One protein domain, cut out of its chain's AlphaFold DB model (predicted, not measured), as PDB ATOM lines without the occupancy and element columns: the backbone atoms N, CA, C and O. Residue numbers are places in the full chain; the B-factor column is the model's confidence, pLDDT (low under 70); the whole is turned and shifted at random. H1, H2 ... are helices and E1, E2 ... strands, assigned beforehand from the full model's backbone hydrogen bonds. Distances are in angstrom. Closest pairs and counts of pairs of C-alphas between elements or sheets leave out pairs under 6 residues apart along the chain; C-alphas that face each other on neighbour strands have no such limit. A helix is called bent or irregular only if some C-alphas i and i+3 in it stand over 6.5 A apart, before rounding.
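What this domain is: This is residues 126 to 176 of the 181 residues of a protein of Aquimarina sp. RZ0 (UniProt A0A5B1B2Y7). The model is a long, thin rod, with a narrow hairpin of two short strands, E1 and E2, toward one end and a single helix, H1, toward the other. A loop stretch, residues 144 to 157, lies between them, and residues 159 to 176, of which 159 to 174 belong to H1, stick out free from the rest. The printed part has 51 residues with two named strands and one named helix, in the order E1, E2, H1; the sheet E1 - E2 is antiparallel. The class is mixed, helices and strands, with 23 residues, under half, in named elements. The whole is extended, with a radius of gyration of the C-alphas of 19.5 A and spans of 67 by 16 by 12 A.

Where its parts are: The printed part begins at Phe 126, C-alpha at (147.509, 204.158, 188.262). E1 is residues 133 to 135, 6.9 A from first to last C-alpha, and begins at C-alpha 133 at (161.083, 219.837, 178.817). E2 is residues 141 to 143, also 6.9 A. H1 is residues 158 to 174, 23.9 A, and ends at C-alpha 174 at (148.047, 181.642, 211.225).

How they stand to each other: E1 and E2 form a hairpin, antiparallel at 157 degrees between their directions, joined by a tight link of 5 residues. The C-alphas of Ser 133 and Lys 143 face each other at 4.4 A. N 134 and O 142 are within hydrogen-bond range at 2.8 A, as are N 142 and O 134 at 2.8 A. E1 and H1 are apart. H1 has a kink of 30 degrees near residue 168; it is neither bent nor irregular, but only just: C-alphas 168 and 171 are 6.4 A apart. In H1, 9 of 13 O i to N i+4 pairs are within hydrogen-bond range.

The domain as a whole: The two C-alphas farthest apart, those of Cys 138 and Gln 176, are 67.5 A apart. The printed part has no cut. The link from E2 to H1, 14 residues, is long. The mean pLDDT of the printed part is 86.9, and residues 172 to 176 are under 70.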
ATOM      1  N   PHE A 126     146.364 203.827 189.103       93.12
ATOM      2  CA  PHE A 126     147.509 204.158 188.262       93.12
ATOM      3  C   PHE A 126     147.744 205.664 188.291       93.12
ATOM      4  O   PHE A 126     146.865 206.442 187.927       93.12
ATOM      5  N   ILE A 127     148.938 206.066 188.722       92.62
ATOM      6  CA  ILE A 127     149.384 207.459 188.704       92.62
ATOM      7  C   ILE A 127     150.497 207.558 187.663       92.62
ATOM      8  O   ILE A 127     151.582 207.012 187.854       92.62
ATOM      9  N   GLU A 128     150.217 208.235 186.551       94.50
ATOM     10  CA  GLU A 128     151.192 208.466 185.487       94.50
ATOM     11  C   GLU A 128     151.904 209.804 185.708       94.50
ATOM     12  O   GLU A 128     151.287 210.871 185.679       94.50
ATOM     13  N   TYR A 129     153.221 209.758 185.893       93.44
ATOM     14  CA  TYR A 129     154.050 210.957 185.968       93.44
ATOM     15  C   TYR A 129     154.557 211.320 184.573       93.44
ATOM     16  O   TYR A 129     155.306 210.565 183.955       93.44
ATOM     17  N   ARG A 130     154.174 212.498 184.074       94.94
ATOM     18  CA  ARG A 130     154.653 213.027 182.791       94.94
ATOM     19  C   ARG A 130     155.649 214.153 183.023       94.94
ATOM     20  O   ARG A 130     155.304 215.197 183.569       94.94
ATOM     21  N   SER A 131     156.884 213.938 182.583       94.88
ATOM     22  CA  SER A 131     157.937 214.952 182.608       94.88
ATOM     23  C   SER A 131     157.973 215.710 181.284       94.88
ATOM     24  O   SER A 131     158.015 215.106 180.213       94.88
ATOM     25  N   TYR A 132     157.988 217.039 181.366       96.50
ATOM     26  CA  TYR A 132     158.092 217.929 180.213       96.50
ATOM     27  C   TYR A 132     159.435 218.655 180.220       96.50
ATOM     28  O   TYR A 132     159.989 218.952 181.283       96.50
ATOM     29  N   SER A 133     159.928 218.966 179.022       96.56
ATOM     30  CA  SER A 133     161.083 219.837 178.817       96.56
ATOM     31  C   SER A 133     160.615 221.222 178.366       96.56
ATOM     32  O   SER A 133     159.696 221.324 177.553       96.56
ATOM     33  N   LYS A 134     161.222 222.285 178.896       96.62
ATOM     34  CA  LYS A 134     160.971 223.678 178.505       96.62
ATOM     35  C   LYS A 134     162.287 224.400 178.253       96.62
ATOM     36  O   LYS A 134     163.216 224.307 179.057       96.62
ATOM     37  N   SER A 135     162.332 225.167 177.172       96.31
ATOM     38  CA  SER A 135     163.460 226.041 176.852       96.31
ATOM     39  C   SER A 135     163.212 227.440 177.407       96.31
ATOM     40  O   SER A 135     162.139 228.009 177.209       96.31
ATOM     41  N   CYS A 136     164.194 227.984 178.119       95.44
ATOM     42  CA  CYS A 136     164.181 229.360 178.600       95.44
ATOM     43  C   CYS A 136     164.692 230.314 177.509       95.44
ATOM     44  O   CYS A 136     165.487 229.921 176.655       95.44
ATOM     45  N   SER A 137     164.300 231.586 177.571       94.75
ATOM     46  CA  SER A 137     164.800 232.638 176.676       94.75
ATOM     47  C   SER A 137     166.313 232.869 176.787       94.75
ATOM     48  O   SER A 137     166.920 233.350 175.837       94.75
ATOM     49  N   CYS A 138     166.946 232.475 177.897       93.12
ATOM     50  CA  CYS A 138     168.407 232.485 178.047       93.12
ATOM     51  C   CYS A 138     169.126 231.316 177.340       93.12
ATOM     52  O   CYS A 138     170.346 231.220 177.420       93.12
ATOM     53  N   GLY A 139     168.392 230.406 176.688       92.38
ATOM     54  CA  GLY A 139     168.940 229.223 176.015       92.38
ATOM     55  C   GLY A 139     169.058 227.974 176.897       92.38
ATOM     56  O   GLY A 139     169.330 226.892 176.381       92.38
ATOM     57  N   CYS A 140     168.813 228.070 178.208       95.06
ATOM     58  CA  CYS A 140     168.830 226.906 179.099       95.06
ATOM     59  C   CYS A 140     167.628 225.976 178.863       95.06
ATOM     60  O   CYS A 140     166.486 226.433 178.761       95.06
ATOM     61  N   GLN A 141     167.872 224.663 178.866       95.25
ATOM     62  CA  GLN A 141     166.833 223.636 178.804       95.25
ATOM     63  C   GLN A 141     166.543 223.084 180.203       95.25
ATOM     64  O   GLN A 141     167.452 222.674 180.920       95.25
ATOM     65  N   ASN A 142     165.269 223.056 180.585       95.56
ATOM     66  CA  ASN A 142     164.811 222.606 181.897       95.56
ATOM     67  C   ASN A 142     163.903 221.392 181.730       95.56
ATOM     68  O   ASN A 142     163.041 221.397 180.855       95.56
ATOM     69  N   LYS A 143     164.047 220.378 182.586       96.50
ATOM     70  CA  LYS A 143     163.219 219.164 182.568       96.50
ATOM     71  C   LYS A 143     162.599 218.927 183.942       96.50
ATOM     72  O   LYS A 143     163.274 219.082 184.954       96.50
ATOM     73  N   GLY A 144     161.330 218.520 183.973       95.19
ATOM     74  CA  GLY A 144     160.680 218.090 185.213       95.19
ATOM     75  C   GLY A 144     161.328 216.819 185.773       95.19
ATOM     76  O   GLY A 144     161.469 215.831 185.049       95.19
ATOM     77  N   ALA A 145     161.722 216.831 187.043       93.81
ATOM     78  CA  ALA A 145     162.252 215.646 187.710       93.81
ATOM     79  C   ALA A 145     161.119 214.678 188.084       93.81
ATOM     80  O   ALA A 145     160.017 215.102 188.433       93.81
ATOM     81  N   PHE A 146     161.398 213.378 188.004       92.94
ATOM     82  CA  PHE A 146     160.512 212.361 188.564       92.94
ATOM     83  C   PHE A 146     160.711 212.271 190.084       92.94
ATOM     84  O   PHE A 146     161.817 212.538 190.559       92.94
ATOM     85  N   PRO A 147     159.679 211.878 190.853       90.81
ATOM     86  CA  PRO A 147     159.858 211.498 192.250       90.81
ATOM     87  C   PRO A 147     160.817 210.307 192.380       90.81
ATOM     88  O   PRO A 147     160.815 209.426 191.524       90.81
ATOM     89  N   GLU A 148     161.565 210.230 193.484       87.44
ATOM     90  CA  GLU A 148     162.535 209.145 193.739       87.44
ATOM     91  C   GLU A 148     161.910 207.744 193.688       87.44
ATOM     92  O   GLU A 148     162.561 206.784 193.289       87.44
ATOM     93  N   ALA A 149     160.628 207.630 194.042       82.94
ATOM     94  CA  ALA A 149     159.892 206.369 194.018       82.94
ATOM     95  C   ALA A 149     159.601 205.835 192.598       82.94
ATOM     96  O   ALA A 149     159.220 204.676 192.458       82.94
ATOM     97  N   VAL A 150     159.760 206.648 191.545       87.62
ATOM     98  CA  VAL A 150     159.463 206.266 190.152       87.62
ATOM     99  C   VAL A 150     160.766 205.936 189.428       87.62
ATOM    100  O   VAL A 150     161.323 206.751 188.695       87.62
ATOM    101  N   THR A 151     161.278 204.729 189.666       84.94
ATOM    102  CA  THR A 151     162.563 204.264 189.109       84.94
ATOM    103  C   THR A 151     162.412 203.439 187.833       84.94
ATOM    104  O   THR A 151     163.348 203.354 187.039       84.94
ATOM    105  N   THR A 152     161.237 202.853 187.601       86.81
ATOM    106  CA  THR A 152     160.921 202.045 186.417       86.81
ATOM    107  C   THR A 152     159.675 202.584 185.706       86.81
ATOM    108  O   THR A 152     158.897 203.318 186.314       86.81
ATOM    109  N   PRO A 153     159.440 202.227 184.424       90.25
ATOM    110  CA  PRO A 153     158.251 202.680 183.692       90.25
ATOM    111  C   PRO A 153     156.924 202.332 184.385       90.25
ATOM    112  O   PRO A 153     155.964 203.089 184.296       90.25
ATOM    113  N   VAL A 154     156.883 201.192 185.080       91.00
ATOM    114  CA  VAL A 154     155.788 200.783 185.966       91.00
ATOM    115  C   VAL A 154     156.412 200.171 187.217       91.00
ATOM    116  O   VAL A 154     157.293 199.313 187.106       91.00
ATOM    117  N   SER A 155     155.965 200.605 188.393       89.69
ATOM    118  CA  SER A 155     156.410 200.101 189.698       89.69
ATOM    119  C   SER A 155     155.194 199.834 190.586       89.69
ATOM    120  O   SER A 155     154.153 200.477 190.427       89.69
ATOM    121  N   TYR A 156     155.315 198.900 191.529       91.56
ATOM    122  CA  TYR A 156     154.306 198.753 192.576       91.56
ATOM    123  C   TYR A 156     154.408 199.912 193.569       91.56
ATOM    124  O   TYR A 156     155.492 200.394 193.878       91.56
ATOM    125  N   GLY A 157     153.256 200.378 194.051       90.19
ATOM    126  CA  GLY A 157     153.209 201.386 195.104       90.19
ATOM    127  C   GLY A 157     153.447 200.777 196.493       90.19
ATOM    128  O   GLY A 157     153.198 199.583 196.690       90.19
ATOM    129  N   PRO A 158     153.802 201.603 197.492       90.31
ATOM    130  CA  PRO A 158     154.138 201.145 198.844       90.31
ATOM    131  C   PRO A 158     153.006 200.361 199.531       90.31
ATOM    132  O   PRO A 158     153.265 199.466 200.329       90.31
ATOM    133  N   ASN A 159     151.742 200.648 199.198       92.00
ATOM    134  CA  ASN A 159     150.593 199.908 199.732       92.00
ATOM    135  C   ASN A 159     150.514 198.466 199.212       92.00
ATOM    136  O   ASN A 159     150.104 197.573 199.944       92.00
ATOM    137  N   ILE A 160     150.896 198.219 197.956       91.88
ATOM    138  CA  ILE A 160     150.909 196.857 197.407       91.88
ATOM    139  C   ILE A 160     152.034 196.067 198.072       91.88
ATOM    140  O   ILE A 160     151.817 194.948 198.528       91.88
ATOM    141  N   GLU A 161     153.216 196.671 198.179       90.88
ATOM    142  CA  GLU A 161     154.373 196.049 198.823       90.88
ATOM    143  C   GLU A 161     154.092 195.702 200.291       90.88
ATOM    144  O   GLU A 161     154.397 194.591 200.732       90.88
ATOM    145  N   SER A 162     153.445 196.607 201.035       91.62
ATOM    146  CA  SER A 162     153.097 196.376 202.440       91.62
ATOM    147  C   SER A 162     152.059 195.264 202.612       91.62
ATOM    148  O   SER A 162     152.237 194.403 203.476       91.62
ATOM    149  N   LEU A 163     151.022 195.222 201.769       91.56
ATOM    150  CA  LEU A 163     150.013 194.161 201.785       91.56
ATOM    151  C   LEU A 163     150.630 192.798 201.466       91.56
ATOM    152  O   LEU A 163     150.413 191.836 202.204       91.56
ATOM    153  N   VAL A 164     151.444 192.715 200.409       90.94
ATOM    154  CA  VAL A 164     152.142 191.476 200.035       90.94
ATOM    155  C   VAL A 164     153.050 191.011 201.173       90.94
ATOM    156  O   VAL A 164     152.990 189.845 201.567       90.94
ATOM    157  N   GLY A 165     153.842 191.920 201.751       91.81
ATOM    158  CA  GLY A 165     154.715 191.615 202.883       91.81
ATOM    159  C   GLY A 165     153.944 191.123 204.111       91.81
ATOM    160  O   GLY A 165     154.308 190.106 204.706       91.81
ATOM    161  N   TYR A 166     152.848 191.792 204.470       89.38
ATOM    162  CA  TYR A 166     152.015 191.423 205.615       89.38
ATOM    163  C   TYR A 166     151.350 190.054 205.432       89.38
ATOM    164  O   TYR A 166     151.465 189.190 206.309       89.38
ATOM    165  N   PHE A 167     150.699 189.820 204.288       87.44
ATOM    166  CA  PHE A 167     150.022 188.549 204.024       87.44
ATOM    167  C   PHE A 167     151.006 187.384 203.924       87.44
ATOM    168  O   PHE A 167     150.727 186.299 204.445       87.44
ATOM    169  N   HIS A 168     152.179 187.610 203.326       84.50
ATOM    170  CA  HIS A 168     153.211 186.586 203.230       84.50
ATOM    171  C   HIS A 168     153.808 186.233 204.595       84.50
ATOM    172  O   HIS A 168     153.921 185.051 204.911       84.50
ATOM    173  N   ALA A 169     154.174 187.221 205.414       81.50
ATOM    174  CA  ALA A 169     154.905 186.970 206.653       81.50
ATOM    175  C   ALA A 169     153.996 186.606 207.840       81.50
ATOM    176  O   ALA A 169     154.345 185.737 208.638       81.50
ATOM    177  N   ARG A 170     152.839 187.267 207.986       71.81
ATOM    178  CA  ARG A 170     151.984 187.120 209.178       71.81
ATOM    179  C   ARG A 170     150.776 186.224 208.955       71.81
ATOM    180  O   ARG A 170     150.558 185.312 209.748       71.81
ATOM    181  N   GLN A 171     150.014 186.438 207.885       71.75
ATOM    182  CA  GLN A 171     148.762 185.699 207.677       71.75
ATOM    183  C   GLN A 171     149.008 184.223 207.316       71.75
ATOM    184  O   GLN A 171     148.295 183.341 207.795       71.75
ATOM    185  N   SER A 172     150.049 183.929 206.529       59.09
ATOM    186  CA  SER A 172     150.429 182.552 206.158       59.09
ATOM    187  C   SER A 172     150.739 181.658 207.372       59.09
ATOM    188  O   SER A 172     150.502 180.448 207.332       59.09
ATOM    189  N   SER A 173     151.210 182.265 208.465       49.38
ATOM    190  CA  SER A 173     151.592 181.576 209.700       49.38
ATOM    191  C   SER A 173     150.397 181.240 210.597       49.38
ATOM    192  O   SER A 173     150.486 180.314 211.400       49.38
ATOM    193  N   LEU A 174     149.259 181.927 210.444       51.56
ATOM    194  CA  LEU A 174     148.047 181.642 211.225       51.56
ATOM    195  C   LEU A 174     147.389 180.318 210.796       51.56
ATOM    196  O   LEU A 174     146.962 179.543 211.646       51.56
ATOM    197  N   ARG A 175     147.425 179.980 209.497       47.78
ATOM    198  CA  ARG A 175     146.864 178.721 208.957       47.78
ATOM    199  C   ARG A 175     147.578 177.447 209.420       47.78
ATOM    200  O   ARG A 175     147.026 176.357 209.283       47.78
ATOM    201  N   GLN A 176     148.815 177.541 209.913       44.88
ATOM    202  CA  GLN A 176     149.557 176.361 210.377       44.88
ATOM    203  C   GLN A 176     149.215 175.957 211.818       44.88
ATOM    204  O   GLN A 176     149.532 174.837 212.208       44.88
TER     205      GLN A 176